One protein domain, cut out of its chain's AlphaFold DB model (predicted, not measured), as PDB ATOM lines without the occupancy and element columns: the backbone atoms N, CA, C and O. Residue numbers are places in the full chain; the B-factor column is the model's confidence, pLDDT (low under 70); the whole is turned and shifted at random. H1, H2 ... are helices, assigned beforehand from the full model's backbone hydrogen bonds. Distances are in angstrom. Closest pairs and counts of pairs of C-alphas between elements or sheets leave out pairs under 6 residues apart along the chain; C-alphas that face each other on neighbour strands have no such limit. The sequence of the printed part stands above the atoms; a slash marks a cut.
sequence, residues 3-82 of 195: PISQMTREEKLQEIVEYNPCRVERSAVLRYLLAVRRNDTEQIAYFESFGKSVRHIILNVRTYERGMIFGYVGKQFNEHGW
ATOM      1  N   PRO A   3      23.878 -41.891 112.742       93.19
ATOM      2  CA  PRO A   3      22.449 -42.022 113.009       93.19
ATOM      3  C   PRO A   3      22.183 -42.350 114.477       93.19
ATOM      4  O   PRO A   3      22.920 -43.135 115.073       93.19
ATOM      5  N   ILE A   4      21.095 -41.813 115.028       94.81
ATOM      6  CA  ILE A   4      20.715 -42.056 116.424       94.81
ATOM      7  C   ILE A   4      20.547 -43.548 116.735       94.81
ATOM      8  O   ILE A   4      20.928 -43.987 117.810       94.81
ATOM      9  N   SER A   5      20.121 -44.370 115.770       93.62
ATOM     10  CA  SER A   5      20.010 -45.825 115.945       93.62
ATOM     11  C   SER A   5      21.336 -46.543 116.219       93.62
ATOM     12  O   SER A   5      21.329 -47.647 116.757       93.62
ATOM     13  N   GLN A   6      22.473 -45.922 115.891       95.31
ATOM     14  CA  GLN A   6      23.825 -46.443 116.134       95.31
ATOM     15  C   GLN A   6      24.472 -45.859 117.402       95.31
ATOM     16  O   GLN A   6      25.646 -46.110 117.675       95.31
ATOM     17  N   MET A   7      23.744 -45.027 118.149       96.50
ATOM     18  CA  MET A   7      24.231 -44.400 119.374       96.50
ATOM     19  C   MET A   7      24.057 -45.311 120.590       96.50
ATOM     20  O   MET A   7      23.129 -46.124 120.652       96.50
ATOM     21  N   THR A   8      24.925 -45.136 121.587       96.69
ATOM     22  CA  THR A   8      24.711 -45.703 122.921       96.69
ATOM     23  C   THR A   8      23.499 -45.050 123.576       96.69
ATOM     24  O   THR A   8      23.004 -44.004 123.148       96.69
ATOM     25  N   ARG A   9      22.999 -45.659 124.650       96.31
ATOM     26  CA  ARG A   9      21.865 -45.111 125.391       96.31
ATOM     27  C   ARG A   9      22.161 -43.706 125.927       96.31
ATOM     28  O   ARG A   9      21.301 -42.837 125.844       96.31
ATOM     29  N   GLU A  10      23.361 -43.479 126.446       97.19
ATOM     30  CA  GLU A  10      23.793 -42.201 127.018       97.19
ATOM     31  C   GLU A  10      23.862 -41.108 125.947       97.19
ATOM     32  O   GLU A  10      23.352 -40.010 126.157       97.19
ATOM     33  N   GLU A  11      24.400 -41.430 124.768       97.06
ATOM     34  CA  GLU A  11      24.436 -40.523 123.617       97.06
ATOM     35  C   GLU A  11      23.022 -40.149 123.146       97.06
ATOM     36  O   GLU A  11      22.730 -38.970 122.951       97.06
ATOM     37  N   LYS A  12      22.108 -41.128 123.041       97.69
ATOM     38  CA  LYS A  12      20.696 -40.870 122.705       97.69
ATOM     39  C   LYS A  12      20.044 -39.931 123.718       97.69
ATOM     40  O   LYS A  12      19.336 -39.005 123.335       97.69
ATOM     41  N   LEU A  13      20.257 -40.177 125.014       97.94
ATOM     42  CA  LEU A  13      19.700 -39.339 126.077       97.94
ATOM     43  C   LEU A  13      20.211 -37.900 125.984       97.94
ATOM     44  O   LEU A  13      19.410 -36.982 126.152       97.94
ATOM     45  N   GLN A  14      21.500 -37.714 125.690       97.25
ATOM     46  CA  GLN A  14      22.092 -36.392 125.517       97.25
ATOM     47  C   GLN A  14      21.437 -35.640 124.349       97.25
ATOM     48  O   GLN A  14      20.910 -34.549 124.547       97.25
ATOM     49  N   GLU A  15      21.362 -36.262 123.171       97.44
ATOM     50  CA  GLU A  15      20.736 -35.680 121.974       97.44
ATOM     51  C   GLU A  15      19.268 -35.284 122.206       97.44
ATOM     52  O   GLU A  15      18.808 -34.233 121.758       97.44
ATOM     53  N   ILE A  16      18.506 -36.117 122.925       97.69
ATOM     54  CA  ILE A  16      17.092 -35.841 123.219       97.69
ATOM     55  C   ILE A  16      16.942 -34.668 124.197       97.69
ATOM     56  O   ILE A  16      15.996 -33.892 124.063       97.69
ATOM     57  N   VAL A  17      17.835 -34.544 125.182       96.19
ATOM     58  CA  VAL A  17      17.805 -33.458 126.178       96.19
ATOM     59  C   VAL A  17      18.266 -32.127 125.579       96.19
ATOM     60  O   VAL A  17      17.719 -31.088 125.940       96.19
ATOM     61  N   GLU A  18      19.232 -32.149 124.662       96.75
ATOM     62  CA  GLU A  18      19.710 -30.952 123.957       96.75
ATOM     63  C   GLU A  18      18.718 -30.440 122.905       96.75
ATOM     64  O   GLU A  18      18.707 -29.249 122.578       96.75
ATOM     65  N   TYR A  19      17.849 -31.311 122.386       97.38
ATOM     66  CA  TYR A  19      16.787 -30.895 121.481       97.38
ATOM     67  C   TYR A  19      15.819 -29.932 122.184       97.38
ATOM     68  O   TYR A  19      15.268 -30.244 123.237       97.38
ATOM     69  N   ASN A  20      15.567 -28.769 121.577       96.31
ATOM     70  CA  ASN A  20      14.673 -27.741 122.114       96.31
ATOM     71  C   ASN A  20      13.279 -27.805 121.448       96.31
ATOM     72  O   ASN A  20      13.064 -27.138 120.429       96.31
ATOM     73  N   PRO A  21      12.319 -28.597 121.973       96.44
ATOM     74  CA  PRO A  21      11.023 -28.777 121.335       96.44
ATOM     75  C   PRO A  21      10.114 -27.559 121.468       96.44
ATOM     76  O   PRO A  21       9.904 -27.006 122.558       96.44
ATOM     77  N   CYS A  22       9.416 -27.246 120.379       95.69
ATOM     78  CA  CYS A  22       8.261 -26.358 120.456       95.69
ATOM     79  C   CYS A  22       7.096 -27.031 121.214       95.69
ATOM     80  O   CYS A  22       7.073 -28.246 121.428       95.69
ATOM     81  N   ARG A  23       6.087 -26.249 121.630       96.31
ATOM     82  CA  ARG A  23       4.969 -26.737 122.469       96.31
ATOM     83  C   ARG A  23       4.314 -28.011 121.924       96.31
ATOM     84  O   ARG A  23       4.006 -28.907 122.703       96.31
ATOM     85  N   VAL A  24       4.119 -28.083 120.608       93.75
ATOM     86  CA  VAL A  24       3.429 -29.196 119.939       93.75
ATOM     87  C   VAL A  24       4.290 -30.456 119.793       93.75
ATOM     88  O   VAL A  24       3.756 -31.529 119.532       93.75
ATOM     89  N   GLU A  25       5.606 -30.359 119.995       97.25
ATOM     90  CA  GLU A  25       6.543 -31.489 119.914       97.25
ATOM     91  C   GLU A  25       6.796 -32.166 121.261       97.25
ATOM     92  O   GLU A  25       7.160 -33.341 121.301       97.25
ATOM     93  N   ARG A  26       6.568 -31.450 122.368       97.12
ATOM     94  CA  ARG A  26       6.927 -31.889 123.726       97.12
ATOM     95  C   ARG A  26       6.406 -33.278 124.085       97.12
ATOM     96  O   ARG A  26       7.123 -34.039 124.720       97.12
ATOM     97  N   SER A  27       5.184 -33.621 123.670       97.06
ATOM     98  CA  SER A  27       4.606 -34.943 123.950       97.06
ATOM     99  C   SER A  27       5.375 -36.070 123.251       97.06
ATOM    100  O   SER A  27       5.701 -37.073 123.883       97.06
ATOM    101  N   ALA A  28       5.725 -35.898 121.973       97.88
ATOM    102  CA  ALA A  28       6.505 -36.884 121.227       97.88
ATOM    103  C   ALA A  28       7.931 -37.010 121.788       97.88
ATOM    104  O   ALA A  28       8.413 -38.124 121.976       97.88
ATOM    105  N   VAL A  29       8.567 -35.883 122.136       98.50
ATOM    106  CA  VAL A  29       9.905 -35.880 122.753       98.50
ATOM    107  C   VAL A  29       9.892 -36.588 124.101       98.50
ATOM    108  O   VAL A  29      10.753 -37.423 124.356       98.50
ATOM    109  N   LEU A  30       8.896 -36.314 124.947       98.25
ATOM    110  CA  LEU A  30       8.767 -36.971 126.246       98.25
ATOM    111  C   LEU A  30       8.570 -38.484 126.098       98.25
ATOM    112  O   LEU A  30       9.210 -39.245 126.821       98.25
ATOM    113  N   ARG A  31       7.723 -38.929 125.158       98.44
ATOM    114  CA  ARG A  31       7.542 -40.361 124.872       98.44
ATOM    115  C   ARG A  31       8.855 -41.015 124.448       98.44
ATOM    116  O   ARG A  31       9.204 -42.056 124.999       98.44
ATOM    117  N   TYR A  32       9.611 -40.379 123.551       98.56
ATOM    118  CA  TYR A  32      10.895 -40.919 123.110       98.56
ATOM    119  C   TYR A  32      11.938 -40.940 124.239       98.56
ATOM    120  O   TYR A  32      12.584 -41.960 124.469       98.56
ATOM    121  N   LEU A  33      12.033 -39.863 125.029       98.44
ATOM    122  CA  LEU A  33      12.915 -39.790 126.198       98.44
ATOM    123  C   LEU A  33      12.616 -40.906 127.207       98.44
ATOM    124  O   LEU A  33      13.536 -41.545 127.721       98.44
ATOM    125  N   LEU A  34      11.336 -41.140 127.510       98.50
ATOM    126  CA  LEU A  34      10.920 -42.189 128.439       98.50
ATOM    127  C   LEU A  34      11.240 -43.587 127.902       98.50
ATOM    128  O   LEU A  34      11.699 -44.418 128.687       98.50
ATOM    129  N   ALA A  35      11.061 -43.823 126.600       98.50
ATOM    130  CA  ALA A  35      11.423 -45.085 125.959       98.50
ATOM    131  C   ALA A  35      12.923 -45.385 126.124       98.50
ATOM    132  O   ALA A  35      13.293 -46.443 126.634       98.50
ATOM    133  N   VAL A  36      13.793 -44.413 125.819       98.31
ATOM    134  CA  VAL A  36      15.252 -44.559 125.980       98.31
ATOM    135  C   VAL A  36      15.647 -44.726 127.453       98.31
ATOM    136  O   VAL A  36      16.467 -45.584 127.793       98.31
ATOM    137  N   ARG A  37      15.041 -43.961 128.374       97.69
ATOM    138  CA  ARG A  37      15.332 -44.083 129.815       97.69
ATOM    139  C   ARG A  37      14.988 -45.461 130.367       97.69
ATOM    140  O   ARG A  37      15.774 -45.988 131.153       97.69
ATOM    141  N   ARG A  38      13.850 -46.025 129.961       97.81
ATOM    142  CA  ARG A  38      13.356 -47.336 130.411       97.81
ATOM    143  C   ARG A  38      13.959 -48.514 129.645       97.81
ATOM    144  O   ARG A  38      13.682 -49.648 130.011       97.81
ATOM    145  N   ASN A  39      14.778 -48.244 128.627       96.88
ATOM    146  CA  ASN A  39      15.293 -49.252 127.702       96.88
ATOM    147  C   ASN A  39      14.163 -50.073 127.047       96.88
ATOM    148  O   ASN A  39      14.270 -51.285 126.880       96.88
ATOM    149  N   ASP A  40      13.062 -49.396 126.716       98.25
ATOM    150  CA  ASP A  40      11.911 -49.980 126.032       98.25
ATOM    151  C   ASP A  40      12.258 -50.162 124.551       98.25
ATOM    152  O   ASP A  40      12.166 -49.232 123.749       98.25
ATOM    153  N   THR A  41      12.746 -51.352 124.203       97.06
ATOM    154  CA  THR A  41      13.292 -51.643 122.874       97.06
ATOM    155  C   THR A  41      12.249 -51.520 121.768       97.06
ATOM    156  O   THR A  41      12.590 -51.082 120.669       97.06
ATOM    157  N   GLU A  42      10.986 -51.841 122.050       98.12
ATOM    158  CA  GLU A  42       9.888 -51.737 121.090       98.12
ATOM    159  C   GLU A  42       9.570 -50.271 120.782       98.12
ATOM    160  O   GLU A  42       9.551 -49.867 119.617       98.12
ATOM    161  N   GLN A  43       9.401 -49.440 121.816       98.06
ATOM    162  CA  GLN A  43       9.155 -48.010 121.623       98.06
ATOM    163  C   GLN A  43      10.358 -47.308 120.989       98.06
ATOM    164  O   GLN A  43      10.186 -46.464 120.108       98.06
ATOM    165  N   ILE A  44      11.581 -47.669 121.382       98.44
ATOM    166  CA  ILE A  44      12.800 -47.149 120.752       98.44
ATOM    167  C   ILE A  44      12.805 -47.484 119.256       98.44
ATOM    168  O   ILE A  44      12.994 -46.584 118.438       98.44
ATOM    169  N   ALA A  45      12.538 -48.741 118.884       97.94
ATOM    170  CA  ALA A  45      12.478 -49.158 117.486       97.94
ATOM    171  C   ALA A  45      11.373 -48.422 116.709       97.94
ATOM    172  O   ALA A  45      11.596 -48.001 115.569       97.94
ATOM    173  N   TYR A  46      10.207 -48.202 117.331       97.94
ATOM    174  CA  TYR A  46       9.145 -47.386 116.749       97.94
ATOM    175  C   TYR A  46       9.654 -45.982 116.418       97.94
ATOM    176  O   TYR A  46       9.608 -45.603 115.251       97.94
ATOM    177  N   PHE A  47      10.193 -45.234 117.384       98.38
ATOM    178  CA  PHE A  47      10.679 -43.869 117.153       98.38
ATOM    179  C   PHE A  47      11.832 -43.823 116.141       98.38
ATOM    180  O   PHE A  47      11.795 -43.041 115.192       98.38
ATOM    181  N   GLU A  48      12.836 -44.684 116.286       97.62
ATOM    182  CA  GLU A  48      14.051 -44.644 115.461       97.62
ATOM    183  C   GLU A  48      13.820 -45.074 114.012       97.62
ATOM    184  O   GLU A  48      14.580 -44.699 113.120       97.62
ATOM    185  N   SER A  49      12.713 -45.763 113.734       97.12
ATOM    186  CA  SER A  49      12.284 -46.039 112.362       97.12
ATOM    187  C   SER A  49      11.808 -44.798 111.584       97.12
ATOM    188  O   SER A  49      11.603 -44.887 110.375       97.12
ATOM    189  N   PHE A  50      11.619 -43.648 112.246       97.75
ATOM    190  CA  PHE A  50      11.155 -42.408 111.611       97.75
ATOM    191  C   PHE A  50      12.272 -41.444 111.216       97.75
ATOM    192  O   PHE A  50      11.988 -40.414 110.606       97.75
ATOM    193  N   GLY A  51      13.537 -41.714 111.542       96.19
ATOM    194  CA  GLY A  51      14.593 -40.785 111.169       96.19
ATOM    195  C   GLY A  51      15.953 -41.065 111.778       96.19
ATOM    196  O   GLY A  51      16.126 -41.908 112.648       96.19
ATOM    197  N   LYS A  52      16.942 -40.304 111.305       96.06
ATOM    198  CA  LYS A  52      18.348 -40.448 111.712       96.06
ATOM    199  C   LYS A  52      18.750 -39.521 112.866       96.06
ATOM    200  O   LYS A  52      19.831 -39.697 113.415       96.06
ATOM    201  N   SER A  53      17.911 -38.545 113.213       96.69
ATOM    202  CA  SER A  53      18.133 -37.547 114.269       96.69
ATOM    203  C   SER A  53      16.849 -37.315 115.064       96.69
ATOM    204  O   SER A  53      15.759 -37.578 114.546       96.69
ATOM    205  N   VAL A  54      16.957 -36.766 116.281       97.62
ATOM    206  CA  VAL A  54      15.791 -36.429 117.123       97.62
ATOM    207  C   VAL A  54      14.796 -35.564 116.347       97.62
ATOM    208  O   VAL A  54      13.612 -35.884 116.295       97.62
ATOM    209  N   ARG A  55      15.270 -34.532 115.638       96.56
ATOM    210  CA  ARG A  55      14.411 -33.670 114.811       96.56
ATOM    211  C   ARG A  55      13.641 -34.453 113.740       96.56
ATOM    212  O   ARG A  55      12.434 -34.263 113.616       96.56
ATOM    213  N   HIS A  56      14.317 -35.311 112.966       96.25
ATOM    214  CA  HIS A  56      13.651 -36.107 111.922       96.25
ATOM    215  C   HIS A  56      12.610 -37.045 112.530       96.25
ATOM    216  O   HIS A  56      11.471 -37.071 112.073       96.25
ATOM    217  N   ILE A  57      12.988 -37.756 113.595       98.00
ATOM    218  CA  ILE A  57      12.108 -38.680 114.309       98.00
ATOM    219  C   ILE A  57      10.843 -37.962 114.769       98.00
ATOM    220  O   ILE A  57       9.740 -38.381 114.439       98.00
ATOM    221  N   ILE A  58      10.986 -36.859 115.501       98.31
ATOM    222  CA  ILE A  58       9.856 -36.188 116.145       98.31
ATOM    223  C   ILE A  58       8.894 -35.592 115.120       98.31
ATOM    224  O   ILE A  58       7.679 -35.732 115.265       98.31
ATOM    225  N   LEU A  59       9.407 -34.959 114.066       97.38
ATOM    226  CA  LEU A  59       8.559 -34.379 113.027       97.38
ATOM    227  C   LEU A  59       7.849 -35.457 112.198       97.38
ATOM    228  O   LEU A  59       6.649 -35.334 111.945       97.38
ATOM    229  N   ASN A  60       8.542 -36.538 111.832       98.06
ATOM    230  CA  ASN A  60       7.935 -37.627 111.069       98.06
ATOM    231  C   ASN A  60       6.930 -38.427 111.900       98.06
ATOM    232  O   ASN A  60       5.850 -38.705 111.394       98.06
ATOM    233  N   VAL A  61       7.217 -38.728 113.173       97.75
ATOM    234  CA  VAL A  61       6.255 -39.383 114.081       97.75
ATOM    235  C   VAL A  61       4.971 -38.574 114.157       97.75
ATOM    236  O   VAL A  61       3.890 -39.118 113.961       97.75
ATOM    237  N   ARG A  62       5.071 -37.261 114.398       97.25
ATOM    238  CA  ARG A  62       3.874 -36.423 114.523       97.25
ATOM    239  C   ARG A  62       3.105 -36.325 113.202       97.25
ATOM    240  O   ARG A  62       1.878 -36.337 113.227       97.25
ATOM    241  N   THR A  63       3.805 -36.245 112.069       97.75
ATOM    242  CA  THR A  63       3.174 -36.222 110.736       97.75
ATOM    243  C   THR A  63       2.467 -37.544 110.448       97.75
ATOM    244  O   THR A  63       1.317 -37.538 110.024       97.75
ATOM    245  N   TYR A  64       3.115 -38.670 110.738       97.62
ATOM    246  CA  TYR A  64       2.555 -40.010 110.585       97.62
ATOM    247  C   TYR A  64       1.318 -40.216 111.460       97.62
ATOM    248  O   TYR A  64       0.268 -40.612 110.964       97.62
ATOM    249  N   GLU A  65       1.412 -39.888 112.752       96.44
ATOM    250  CA  GLU A  65       0.301 -40.038 113.695       96.44
ATOM    251  C   GLU A  65      -0.900 -39.172 113.307       96.44
ATOM    252  O   GLU A  65      -2.041 -39.608 113.438       96.44
ATOM    253  N   ARG A  66      -0.660 -37.972 112.763       96.44
ATOM    254  CA  ARG A  66      -1.722 -37.153 112.170       96.44
ATOM    255  C   ARG A  66      -2.260 -37.739 110.871       96.44
ATOM    256  O   ARG A  66      -3.471 -37.749 110.691       96.44
ATOM    257  N   GLY A  67      -1.402 -38.270 110.004       97.06
ATOM    258  CA  GLY A  67      -1.802 -38.934 108.764       97.06
ATOM    259  C   GLY A  67      -2.744 -40.118 108.986       97.06
ATOM    260  O   GLY A  67      -3.678 -40.292 108.210       97.06
ATOM    261  N   MET A  68      -2.587 -40.863 110.084       96.50
ATOM    262  CA  MET A  68      -3.501 -41.963 110.427       96.50
ATOM    263  C   MET A  68      -4.956 -41.507 110.624       96.50
ATOM    264  O   MET A  68      -5.874 -42.272 110.346       96.50
ATOM    265  N   ILE A  69      -5.188 -40.263 111.063       96.19
ATOM    266  CA  ILE A  69      -6.542 -39.692 111.215       96.19
ATOM    267  C   ILE A  69      -7.216 -39.484 109.848       96.19
ATOM    268  O   ILE A  69      -8.438 -39.485 109.760       96.19
ATOM    269  N   PHE A  70      -6.410 -39.335 108.798       96.69
ATOM    270  CA  PHE A  70      -6.812 -39.170 107.401       96.69
ATOM    271  C   PHE A  70      -6.692 -40.486 106.604       96.69
ATOM    272  O   PHE A  70      -6.595 -40.480 105.376       96.69
ATOM    273  N   GLY A  71      -6.600 -41.625 107.299       95.31
ATOM    274  CA  GLY A  71      -6.544 -42.950 106.683       95.31
ATOM    275  C   GLY A  71      -5.224 -43.296 105.991       95.31
ATOM    276  O   GLY A  71      -5.135 -44.342 105.344       95.31
ATOM    277  N   TYR A  72      -4.180 -42.470 106.119       95.38
ATOM    278  CA  TYR A  72      -2.865 -42.814 105.583       95.38
ATOM    279  C   TYR A  72      -2.225 -43.932 106.406       95.38
ATOM    280  O   TYR A  72      -2.110 -43.845 107.631       95.38
ATOM    281  N   VAL A  73      -1.763 -44.971 105.709       91.00
ATOM    282  CA  VAL A  73      -1.071 -46.122 106.294       91.00
ATOM    283  C   VAL A  73       0.348 -46.238 105.746       91.00
ATOM    284  O   VAL A  73       0.606 -45.994 104.569       91.00
ATOM    285  N   GLY A  74       1.276 -46.653 106.607       89.06
ATOM    286  CA  GLY A  74       2.681 -46.843 106.244       89.06
ATOM    287  C   GLY A  74       3.533 -45.568 106.297       89.06
ATOM    288  O   GLY A  74       3.046 -44.449 106.434       89.06
ATOM    289  N   LYS A  75       4.854 -45.760 106.235       91.81
ATOM    290  CA  LYS A  75       5.859 -44.695 106.357       91.81
ATOM    291  C   LYS A  75       6.446 -44.406 104.980       91.81
ATOM    292  O   LYS A  75       7.428 -45.026 104.582       91.81
ATOM    293  N   GLN A  76       5.811 -43.509 104.234       92.00
ATOM    294  CA  GLN A  76       6.326 -43.068 102.939       92.00
ATOM    295  C   GLN A  76       7.231 -41.855 103.142       92.00
ATOM    296  O   GLN A  76       6.758 -40.759 103.440       92.00
ATOM    297  N   PHE A  77       8.537 -42.074 103.017       96.12
ATOM    298  CA  PHE A  77       9.540 -41.020 103.101       96.12
ATOM    299  C   PHE A  77       9.914 -40.533 101.701       96.12
ATOM    300  O   PHE A  77      10.089 -41.345 100.793       96.12
ATOM    301  N   ASN A  78      10.079 -39.222 101.537       94.88
ATOM    302  CA  ASN A  78      10.685 -38.650 100.336       94.88
ATOM    303  C   ASN A  78      12.211 -38.872 100.310       94.88
ATOM    304  O   ASN A  78      12.796 -39.417 101.251       94.88
ATOM    305  N   GLU A  79      12.877 -38.401  99.256       95.12
ATOM    306  CA  GLU A  79      14.328 -38.517  99.059       95.12
ATOM    307  C   GLU A  79      15.167 -37.892 100.190       95.12
ATOM    308  O   GLU A  79      16.331 -38.245 100.386       95.12
ATOM    309  N   HIS A  80      14.569 -37.000 100.981       94.56
ATOM    310  CA  HIS A  80      15.194 -36.341 102.124       94.56
ATOM    311  C   HIS A  80      14.848 -36.995 103.473       94.56
ATOM    312  O   HIS A  80      15.320 -36.544 104.520       94.56
ATOM    313  N   GLY A  81      14.062 -38.074 103.471       95.62
ATOM    314  CA  GLY A  81      13.660 -38.788 104.678       95.62
ATOM    315  C   GLY A  81      12.493 -38.144 105.428       95.62
ATOM    316  O   GLY A  81      12.352 -38.394 106.623       95.62
ATOM    317  N   TRP A  82      11.678 -37.311 104.773       97.31
ATOM    318  CA  TRP A  82      10.494 -36.673 105.359       97.31
ATOM    319  C   TRP A  82       9.202 -37.350 104.909       97.31
ATOM    320  O   TRP A  82       9.067 -37.712 103.742       97.31
TER     321      TRP A  82
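This is residues 3 to 82 of the 195 residues of an uncharacterized protein of Phocaeicola vulgatus (UniProt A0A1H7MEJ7). H1, H2 and H3 fold back and forth, H2 packing on both others, and the first part of H4 packs across H2 and H3. After H4 a tail without named elements, residues 70 to 82, folds back along it. The printed part has 80 residues with four named helices, H1 to H4, and no named strand: all helix. It is compact, with a radius of gyration of the C-alphas of 12.3 A and spans of 36 by 26 by 22 A.

H1, residues 9 to 18, begins at C-alpha (21.865, -45.111, 125.391) and measures 14.4 A. H2, residues 26 to 38, measures 18.0 A; H3, residues 41 to 48, 10.2 A. H4, residues 54 to 69, measures 23.3 A and ends at C-alpha (-6.542, -39.692, 111.215).

H1 and H2, a helical hairpin, touch at a shallow tilt of 21 degrees; their closest C-alphas, Ile 16 and Leu 33, are 6.5 A apart. H2 and H3, another hairpin, touch at a steep tilt of 39 degrees, with residues 32 to 36 of H2 alone; closest are C-alphas 35 and 43, 5.7 A. H4 touches H3 about perpendicular, at 86 degrees, with residues 57 to 61 alone; closest are C-alphas 47 and 57, 6.1 A. H1 and H3 are apart. Every O i to N i+4 pair is within hydrogen-bond range in H1, H2 and H3, and 11 of 12 in H4.

The farthest C-alphas, Glu 10 and Gly 71, are 36.5 A apart. The printed part has no cut, no link is long, and no printed residue is under 70 in pLDDT.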